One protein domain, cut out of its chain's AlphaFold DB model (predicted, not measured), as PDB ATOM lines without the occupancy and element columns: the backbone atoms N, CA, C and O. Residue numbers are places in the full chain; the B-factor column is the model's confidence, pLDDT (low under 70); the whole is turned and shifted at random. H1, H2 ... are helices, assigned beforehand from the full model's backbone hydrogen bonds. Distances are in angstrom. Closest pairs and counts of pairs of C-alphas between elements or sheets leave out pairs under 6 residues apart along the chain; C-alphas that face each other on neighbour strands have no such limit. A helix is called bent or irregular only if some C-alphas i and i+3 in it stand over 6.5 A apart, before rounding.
ATOM      1  N   ALA A  21       7.799  56.430   9.077       85.31
ATOM      2  CA  ALA A  21       6.566  56.721   9.806       85.31
ATOM      3  C   ALA A  21       5.415  55.776   9.414       85.31
ATOM      4  O   ALA A  21       4.705  55.273  10.285       85.31
ATOM      5  N   ARG A  22       5.253  55.479   8.118       85.81
ATOM      6  CA  ARG A  22       4.233  54.535   7.627       85.81
ATOM      7  C   ARG A  22       4.482  53.106   8.104       85.81
ATOM      8  O   ARG A  22       3.534  52.447   8.526       85.81
ATOM      9  N   ARG A  23       5.734  52.641   8.068       89.19
ATOM     10  CA  ARG A  23       6.126  51.311   8.566       89.19
ATOM     11  C   ARG A  23       5.829  51.183  10.061       89.19
ATOM     12  O   ARG A  23       5.128  50.257  10.462       89.19
ATOM     13  N   LYS A  24       6.243  52.171  10.869       90.25
ATOM     14  CA  LYS A  24       5.934  52.235  12.311       90.25
ATOM     15  C   LYS A  24       4.429  52.222  12.577       90.25
ATOM     16  O   LYS A  24       3.972  51.490  13.448       90.25
ATOM     17  N   ALA A  25       3.648  53.012  11.839       89.94
ATOM     18  CA  ALA A  25       2.197  53.052  12.012       89.94
ATOM     19  C   ALA A  25       1.555  51.684  11.734       89.94
ATOM     20  O   ALA A  25       0.734  51.223  12.521       89.94
ATOM     21  N   LYS A  26       1.969  51.009  10.656       89.38
ATOM     22  CA  LYS A  26       1.439  49.693  10.282       89.38
ATOM     23  C   LYS A  26       1.808  48.604  11.290       89.38
ATOM     24  O   LYS A  26       0.943  47.839  11.697       89.38
ATOM     25  N   LEU A  27       3.063  48.566  11.731       92.19
ATOM     26  CA  LEU A  27       3.525  47.630  12.755       92.19
ATOM     27  C   LEU A  27       2.785  47.837  14.090       92.19
ATOM     28  O   LEU A  27       2.362  46.866  14.709       92.19
ATOM     29  N   ASN A  28       2.541  49.088  14.495       93.50
ATOM     30  CA  ASN A  28       1.743  49.388  15.690       93.50
ATOM     31  C   ASN A  28       0.290  48.907  15.594       93.50
ATOM     32  O   ASN A  28      -0.291  48.553  16.616       93.50
ATOM     33  N   VAL A  29      -0.310  48.891  14.399       93.75
ATOM     34  CA  VAL A  29      -1.654  48.319  14.215       93.75
ATOM     35  C   VAL A  29      -1.636  46.831  14.555       93.75
ATOM     36  O   VAL A  29      -2.401  46.427  15.422       93.75
ATOM     37  N   TYR A  30      -0.700  46.063  13.985       93.38
ATOM     38  CA  TYR A  30      -0.570  44.632  14.284       93.38
ATOM     39  C   TYR A  30      -0.346  44.353  15.772       93.38
ATOM     40  O   TYR A  30      -0.954  43.446  16.329       93.38
ATOM     41  N   PHE A  31       0.491  45.160  16.426       95.12
ATOM     42  CA  PHE A  31       0.738  45.027  17.859       95.12
ATOM     43  C   PHE A  31      -0.528  45.234  18.698       95.12
ATOM     44  O   PHE A  31      -0.812  44.428  19.580       95.12
ATOM     45  N   ARG A  32      -1.300  46.294  18.425       94.25
ATOM     46  CA  ARG A  32      -2.529  46.578  19.181       94.25
ATOM     47  C   ARG A  32      -3.604  45.526  18.950       94.25
ATOM     48  O   ARG A  32      -4.207  45.102  19.926       94.25
ATOM     49  N   GLU A  33      -3.799  45.112  17.699       94.00
ATOM     50  CA  GLU A  33      -4.751  44.052  17.344       94.00
ATOM     51  C   GLU A  33      -4.415  42.755  18.095       94.00
ATOM     52  O   GLU A  33      -5.290  42.167  18.713       94.00
ATOM     53  N   GLU A  34      -3.140  42.358  18.163       94.00
ATOM     54  CA  GLU A  34      -2.743  41.149  18.901       94.00
ATOM     55  C   GLU A  34      -2.924  41.279  20.421       94.00
ATOM     56  O   GLU A  34      -3.297  40.309  21.084       94.00
ATOM     57  N   CYS A  35      -2.658  42.460  20.991       92.62
ATOM     58  CA  CYS A  35      -2.923  42.721  22.406       92.62
ATOM     59  C   CYS A  35      -4.421  42.626  22.727       92.62
ATOM     60  O   CYS A  35      -4.779  42.043  23.750       92.62
ATOM     61  N   GLU A  36      -5.273  43.175  21.860       92.38
ATOM     62  CA  GLU A  36      -6.730  43.124  21.995       92.38
ATOM     63  C   GLU A  36      -7.252  41.689  21.839       92.38
ATOM     64  O   GLU A  36      -7.943  41.188  22.726       92.38
ATOM     65  N   ASP A  37      -6.826  40.982  20.788       92.25
ATOM     66  CA  ASP A  37      -7.222  39.597  20.503       92.25
ATOM     67  C   ASP A  37      -6.874  38.641  21.655       92.25
ATOM     68  O   ASP A  37      -7.594  37.675  21.919       92.25
ATOM     69  N   ARG A  38      -5.772  38.904  22.366       87.94
ATOM     70  CA  ARG A  38      -5.320  38.090  23.504       87.94
ATOM     71  C   ARG A  38      -5.760  38.620  24.864       87.94
ATOM     72  O   ARG A  38      -5.371  38.037  25.871       87.94
ATOM     73  N   SER A  39      -6.568  39.682  24.904       90.81
ATOM     74  CA  SER A  39      -7.003  40.332  26.150       90.81
ATOM     75  C   SER A  39      -5.833  40.649  27.097       90.81
ATOM     76  O   SER A  39      -5.909  40.393  28.300       90.81
ATOM     77  N   VAL A  40      -4.718  41.147  26.553       89.12
ATOM     78  CA  VAL A  40      -3.524  41.486  27.342       89.12
ATOM     79  C   VAL A  40      -3.864  42.599  28.332       89.12
ATOM     80  O   VAL A  40      -4.512  43.575  27.962       89.12
ATOM     81  N   SER A  41      -3.419  42.466  29.585       89.56
ATOM     82  CA  SER A  41      -3.662  43.483  30.612       89.56
ATOM     83  C   SER A  41      -2.952  44.805  30.287       89.56
ATOM     84  O   SER A  41      -1.898  44.805  29.650       89.56
ATOM     85  N   ASP A  42      -3.477  45.933  30.772       87.19
ATOM     86  CA  ASP A  42      -2.877  47.255  30.529       87.19
ATOM     87  C   ASP A  42      -1.413  47.339  30.999       87.19
ATOM     88  O   ASP A  42      -0.586  47.991  30.356       87.19
ATOM     89  N   GLU A  43      -1.063  46.683  32.111       89.56
ATOM     90  CA  GLU A  43       0.315  46.684  32.617       89.56
ATOM     91  C   GLU A  43       1.244  45.817  31.763       89.56
ATOM     92  O   GLU A  43       2.338  46.259  31.399       89.56
ATOM     93  N   ASP A  44       0.794  44.632  31.347       86.62
ATOM     94  CA  ASP A  44       1.565  43.779  30.439       86.62
ATOM     95  C   ASP A  44       1.718  44.428  29.060       86.62
ATOM     96  O   ASP A  44       2.774  44.335  28.431       86.62
ATOM     97  N   GLN A  45       0.695  45.155  28.604       89.31
ATOM     98  CA  GLN A  45       0.735  45.891  27.351       89.31
ATOM     99  C   GLN A  45       1.807  46.985  27.377       89.31
ATOM    100  O   GLN A  45       2.503  47.157  26.376       89.31
ATOM    101  N   LYS A  46       2.008  47.691  28.499       87.62
ATOM    102  CA  LYS A  46       3.098  48.681  28.635       87.62
ATOM    103  C   LYS A  46       4.474  48.025  28.529       87.62
ATOM    104  O   LYS A  46       5.344  48.539  27.823       87.62
ATOM    105  N   VAL A  47       4.668  46.884  29.191       90.31
ATOM    106  CA  VAL A  47       5.930  46.128  29.137       90.31
ATOM    107  C   VAL A  47       6.193  45.625  27.714       90.31
ATOM    108  O   VAL A  47       7.283  45.813  27.166       90.31
ATOM    109  N   LEU A  48       5.181  45.043  27.069       92.00
ATOM    110  CA  LEU A  48       5.270  44.573  25.688       92.00
ATOM    111  C   LEU A  48       5.489  45.720  24.699       92.00
ATOM    112  O   LEU A  48       6.276  45.563  23.768       92.00
ATOM    113  N   ALA A  49       4.871  46.882  24.921       91.56
ATOM    114  CA  ALA A  49       5.059  48.068  24.094       91.56
ATOM    115  C   ALA A  49       6.501  48.585  24.164       91.56
ATOM    116  O   ALA A  49       7.056  48.967  23.135       91.56
ATOM    117  N   ALA A  50       7.145  48.540  25.335       90.19
ATOM    118  CA  ALA A  50       8.558  48.895  25.469       90.19
ATOM    119  C   ALA A  50       9.464  47.941  24.667       90.19
ATOM    120  O   ALA A  50      10.335  48.382  23.914       90.19
ATOM    121  N   HIS A  51       9.216  46.629  24.758       92.31
ATOM    122  CA  HIS A  51       9.933  45.640  23.947       92.31
ATOM    123  C   HIS A  51       9.682  45.819  22.448       92.31
ATOM    124  O   HIS A  51      10.604  45.689  21.643       92.31
ATOM    125  N   PHE A  52       8.444  46.122  22.071       93.25
ATOM    126  CA  PHE A  52       8.055  46.337  20.688       93.25
ATOM    127  C   PHE A  52       8.678  47.608  20.103       93.25
ATOM    128  O   PHE A  52       9.141  47.595  18.965       93.25
ATOM    129  N   ALA A  53       8.755  48.689  20.884       89.38
ATOM    130  CA  ALA A  53       9.421  49.924  20.486       89.38
ATOM    131  C   ALA A  53      10.908  49.689  20.187       89.38
ATOM    132  O   ALA A  53      11.374  50.062  19.112       89.38
ATOM    133  N   SER A  54      11.616  48.990  21.081       89.88
ATOM    134  CA  SER A  54      13.021  48.616  20.867       89.88
ATOM    135  C   SER A  54      13.197  47.735  19.624       89.88
ATOM    136  O   SER A  54      14.060  48.010  18.792       89.88
ATOM    137  N   PHE A  55      12.326  46.739  19.431       91.75
ATOM    138  CA  PHE A  55      12.318  45.915  18.219       91.75
ATOM    139  C   PHE A  55      12.127  46.751  16.944       91.75
ATOM    140  O   PHE A  55      12.856  46.562  15.969       91.75
ATOM    141  N   MET A  56      11.161  47.676  16.936       90.25
ATOM    142  CA  MET A  56      10.882  48.526  15.777       90.25
ATOM    143  C   MET A  56      12.060  49.435  15.435       90.25
ATOM    144  O   MET A  56      12.354  49.615  14.255       90.25
ATOM    145  N   GLU A  57      12.710  50.029  16.435       86.44
ATOM    146  CA  GLU A  57      13.874  50.887  16.212       86.44
ATOM    147  C   GLU A  57      15.024  50.095  15.598       86.44
ATOM    148  O   GLU A  57      15.502  50.467  14.525       86.44
ATOM    149  N   ASP A  58      15.376  48.951  16.180       88.19
ATOM    150  CA  ASP A  58      16.447  48.100  15.665       88.19
ATOM    151  C   ASP A  58      16.156  47.588  14.249       88.19
ATOM    152  O   ASP A  58      17.024  47.619  13.374       88.19
ATOM    153  N   TYR A  59      14.935  47.111  14.003       88.62
ATOM    154  CA  TYR A  59      14.553  46.529  12.720       88.62
ATOM    155  C   TYR A  59      14.476  47.578  11.606       88.62
ATOM    156  O   TYR A  59      15.009  47.376  10.508       88.62
ATOM    157  N   ILE A  60      13.830  48.717  11.866       85.88
ATOM    158  CA  ILE A  60      13.653  49.758  10.853       85.88
ATOM    159  C   ILE A  60      14.991  50.429  10.547       85.88
ATOM    160  O   ILE A  60      15.275  50.652   9.373       85.88
ATOM    161  N   VAL A  61      15.841  50.696  11.545       81.25
ATOM    162  CA  VAL A  61      17.173  51.279  11.308       81.25
ATOM    163  C   VAL A  61      18.038  50.357  10.450       81.25
ATOM    164  O   VAL A  61      18.703  50.840   9.540       81.25
ATOM    165  N   LYS A  62      17.996  49.038  10.678       82.38
ATOM    166  CA  LYS A  62      18.784  48.073   9.894       82.38
ATOM    167  C   LYS A  62      18.298  47.931   8.453       82.38
ATOM    168  O   LYS A  62      19.111  47.812   7.548       82.38
ATOM    169  N   THR A  63      16.987  47.968   8.234       80.25
ATOM    170  CA  THR A  63      16.397  47.664   6.917       80.25
ATOM    171  C   THR A  63      16.159  48.893   6.042       80.25
ATOM    172  O   THR A  63      16.106  48.786   4.822       80.25
ATOM    173  N   THR A  64      16.014  50.085   6.627       74.25
ATOM    174  CA  THR A  64      15.738  51.314   5.862       74.25
ATOM    175  C   THR A  64      16.858  51.677   4.873       74.25
ATOM    176  O   THR A  64      16.525  51.959   3.722       74.25
ATOM    177  N   PRO A  65      18.159  51.595   5.228       69.31
ATOM    178  CA  PRO A  65      19.242  51.843   4.277       69.31
ATOM    179  C   PRO A  65      19.219  50.889   3.078       69.31
ATOM    180  O   PRO A  65      19.486  51.318   1.963       69.31
ATOM    181  N   GLU A  66      18.848  49.618   3.269       67.62
ATOM    182  CA  GLU A  66      18.748  48.639   2.176       67.62
ATOM    183  C   GLU A  66      17.664  49.040   1.164       67.62
ATOM    184  O   GLU A  66      17.892  48.994  -0.044       67.62
ATOM    185  N   TYR A  67      16.511  49.515   1.645       68.00
ATOM    186  CA  TYR A  67      15.417  49.975   0.784       68.00
ATOM    187  C   TYR A  67      15.675  51.343   0.138       68.00
ATOM    188  O   TYR A  67      15.156  51.615  -0.944       68.00
ATOM    189  N   GLU A  68      16.483  52.197   0.769       65.56
ATOM    190  CA  GLU A  68      16.926  53.468   0.188       65.56
ATOM    191  C   GLU A  68      17.992  53.268  -0.895       65.56
ATOM    192  O   GLU A  68      17.899  53.863  -1.970       65.56
ATOM    193  N   VAL A  69      18.980  52.403  -0.640       58.81
ATOM    194  CA  VAL A  69      20.065  52.076  -1.581       58.81
ATOM    195  C   VAL A  69      19.539  51.290  -2.780       58.81
ATOM    196  O   VAL A  69      20.010  51.498  -3.897       58.81
ATOM    197  N   ALA A  70      18.510  50.457  -2.594       55.12
ATOM    198  CA  ALA A  70      17.860  49.726  -3.680       55.12
ATOM    199  C   ALA A  70      17.028  50.607  -4.641       55.12
ATOM    200  O   ALA A  70      16.394  50.067  -5.544       55.12
ATOM    201  N   GLY A  71      17.023  51.938  -4.454       44.19
ATOM    202  CA  GLY A  71      16.666  52.965  -5.438       44.19
ATOM    203  C   GLY A  71      15.517  52.635  -6.398       44.19
ATOM    204  O   GLY A  71      15.728  52.007  -7.426       44.19
ATOM    205  N   VAL A  72      14.308  53.146  -6.131       47.25
ATOM    206  CA  VAL A  72      13.144  53.198  -7.058       47.25
ATOM    207  C   VAL A  72      12.605  51.833  -7.556       47.25
ATOM    208  O   VAL A  72      11.507  51.780  -8.103       47.25
ATOM    209  N   GLY A  73      13.306  50.718  -7.326       50.22
ATOM    210  CA  GLY A  73      12.911  49.381  -7.781       50.22
ATOM    211  C   GLY A  73      12.125  48.552  -6.765       50.22
ATOM    212  O   GLY A  73      11.384  47.654  -7.162       50.22
ATOM    213  N   PHE A  74      12.242  48.852  -5.469       60.44
ATOM    214  CA  PHE A  74      11.486  48.147  -4.433       60.44
ATOM    215  C   PHE A  74      10.057  48.676  -4.359       60.44
ATOM    216  O   PHE A  74       9.826  49.863  -4.100       60.44
ATOM    217  N   ARG A  75       9.072  47.799  -4.579       69.31
ATOM    218  CA  ARG A  75       7.673  48.188  -4.435       69.31
ATOM    219  C   ARG A  75       7.397  48.366  -2.949       69.31
ATOM    220  O   ARG A  75       7.836  47.575  -2.121       69.31
ATOM    221  N   LEU A  76       6.597  49.374  -2.606       72.75
ATOM    222  CA  LEU A  76       6.154  49.598  -1.224       72.75
ATOM    223  C   LEU A  76       5.507  48.335  -0.613       72.75
ATOM    224  O   LEU A  76       5.551  48.136   0.596       72.75
ATOM    225  N   GLN A  77       4.945  47.469  -1.461       76.81
ATOM    226  CA  GLN A  77       4.419  46.165  -1.073       76.81
ATOM    227  C   GLN A  77       5.496  45.231  -0.500       76.81
ATOM    228  O   GLN A  77       5.269  44.658   0.558       76.81
ATOM    229  N   ASP A  78       6.671  45.137  -1.124       80.25
ATOM    230  CA  ASP A  78       7.746  44.233  -0.690       80.25
ATOM    231  C   ASP A  78       8.285  44.634   0.694       80.25
ATOM    232  O   ASP A  78       8.570  43.785   1.539       80.25
ATOM    233  N   ILE A  79       8.357  45.947   0.951       80.69
ATOM    234  CA  ILE A  79       8.714  46.511   2.261       80.69
ATOM    235  C   ILE A  79       7.689  46.080   3.312       80.69
ATOM    236  O   ILE A  79       8.045  45.631   4.397       80.69
ATOM    237  N   PHE A  80       6.403  46.183   2.985       83.56
ATOM    238  CA  PHE A  80       5.343  45.797   3.905       83.56
ATOM    239  C   PHE A  80       5.236  44.288   4.131       83.56
ATOM    240  O   PHE A  80       4.844  43.876   5.222       83.56
ATOM    241  N   ASP A  81       5.582  43.472   3.141       85.94
ATOM    242  CA  ASP A  81       5.650  42.020   3.293       85.94
ATOM    243  C   ASP A  81       6.827  41.630   4.201       85.94
ATOM    244  O   ASP A  81       6.699  40.737   5.043       85.94
ATOM    245  N   ALA A  82       7.958  42.336   4.095       85.62
ATOM    246  CA  ALA A  82       9.079  42.189   5.019       85.62
ATOM    247  C   ALA A  82       8.712  42.633   6.444       85.62
ATOM    248  O   ALA A  82       8.976  41.889   7.391       85.62
ATOM    249  N   ASP A  83       8.031  43.776   6.596       89.44
ATOM    250  CA  ASP A  83       7.519  44.249   7.887       89.44
ATOM    251  C   ASP A  83       6.577  43.214   8.518       89.44
ATOM    252  O   ASP A  83       6.664  42.929   9.712       89.44
ATOM    253  N   HIS A  84       5.696  42.604   7.718       90.19
ATOM    254  CA  HIS A  84       4.787  41.570   8.201       90.19
ATOM    255  C   HIS A  84       5.534  40.320   8.679       90.19
ATOM    256  O   HIS A  84       5.216  39.783   9.739       90.19
ATOM    257  N   LYS A  85       6.559  39.865   7.950       90.12
ATOM    258  CA  LYS A  85       7.410  38.747   8.394       90.12
ATOM    259  C   LYS A  85       8.128  39.072   9.703       90.12
ATOM    260  O   LYS A  85       8.158  38.236  10.603       90.12
ATOM    261  N   ALA A  86       8.669  40.281   9.825       89.31
ATOM    262  CA  ALA A  86       9.332  40.734  11.041       89.31
ATOM    263  C   ALA A  86       8.358  40.760  12.232       89.31
ATOM    264  O   ALA A  86       8.694  40.281  13.315       89.31
ATOM    265  N   TRP A  87       7.126  41.226  12.008       93.88
ATOM    266  CA  TRP A  87       6.047  41.133  12.987       93.88
ATOM    267  C   TRP A  87       5.777  39.687  13.429       93.88
ATOM    268  O   TRP A  87       5.734  39.436  14.628       93.88
ATOM    269  N   GLN A  88       5.656  38.722  12.508       91.94
ATOM    270  CA  GLN A  88       5.413  37.315  12.877       91.94
ATOM    271  C   GLN A  88       6.528  36.737  13.763       91.94
ATOM    272  O   GLN A  88       6.247  35.971  14.685       91.94
ATOM    273  N   ILE A  89       7.786  37.132  13.531       90.31
ATOM    274  CA  ILE A  89       8.923  36.723  14.370       90.31
ATOM    275  C   ILE A  89       8.786  37.302  15.781       90.31
ATOM    276  O   ILE A  89       8.897  36.561  16.758       90.31
ATOM    277  N   PHE A  90       8.517  38.606  15.898       91.31
ATOM    278  CA  PHE A  90       8.291  39.247  17.197       91.31
ATOM    279  C   PHE A  90       7.112  38.602  17.935       91.31
ATOM    280  O   PHE A  90       7.223  38.252  19.111       91.31
ATOM    281  N   ARG A  91       6.006  38.385  17.216       90.81
ATOM    282  CA  ARG A  91       4.789  37.759  17.726       90.81
ATOM    283  C   ARG A  91       5.078  36.390  18.332       90.81
ATOM    284  O   ARG A  91       4.723  36.153  19.479       90.81
ATOM    285  N   ALA A  92       5.769  35.520  17.600       87.69
ATOM    286  CA  ALA A  92       6.097  34.175  18.066       87.69
ATOM    287  C   ALA A  92       6.940  34.171  19.356       87.69
ATOM    288  O   ALA A  92       6.809  33.262  20.171       87.69
ATOM    289  N   GLN A  93       7.790  35.183  19.557       87.19
ATOM    290  CA  GLN A  93       8.656  35.288  20.736       87.19
ATOM    291  C   GLN A  93       7.952  35.890  21.954       87.19
ATOM    292  O   GLN A  93       8.234  35.494  23.083       87.19
ATOM    293  N   LYS A  94       7.100  36.897  21.741       86.94
ATOM    294  CA  LYS A  94       6.511  37.710  22.818       86.94
ATOM    295  C   LYS A  94       5.068  37.351  23.146       86.94
ATOM    296  O   LYS A  94       4.600  37.685  24.226       86.94
ATOM    297  N   PHE A  95       4.409  36.624  22.254       81.44
ATOM    298  CA  PHE A  95       3.067  36.096  22.432       81.44
ATOM    299  C   PHE A  95       3.080  34.579  22.194       81.44
ATOM    300  O   PHE A  95       2.546  34.107  21.180       81.44
TER     301      PHE A  95
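Overview. This is residues 21 to 95 of the 201 residues of an uncharacterized protein of Lentinula edodes (UniProt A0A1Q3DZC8). Named helices H1, H2 and H3 form a rod-shaped up-and-down bundle, each running against the one before; residues 68 to 73 stick out. The printed part, all helix, has 75 residues. It spans 42 by 20 by 19 A and is only just compact, close to loose, with 13.4 A radius of gyration of the C-alphas.

Arrangement. Start at H2, residues 42 to 69, only just irregular: C-alphas 62 and 65 are 6.8 A apart. It forms hairpins with H1, residues 21 to 37, at a shallow tilt of 32 degrees, and H3, residues 76 to 94. H1 touches H3 with residues 23 to 30 alone: the closest C-alphas, Leu 27 and Trp 87, are 7.0 A apart. Every O i to N i+4 pair is within hydrogen-bond range in H1 and H3, 22 of 24 in H2.

Along the chain. Find C-alpha 21 at (6.566, 56.721, 9.806) and C-alpha 94 at (6.511, 37.710, 22.818); H2 runs 39.8 A.

Size, cuts and confidence. The printed part has no cut; residues 65 to 75 have pLDDT under 70.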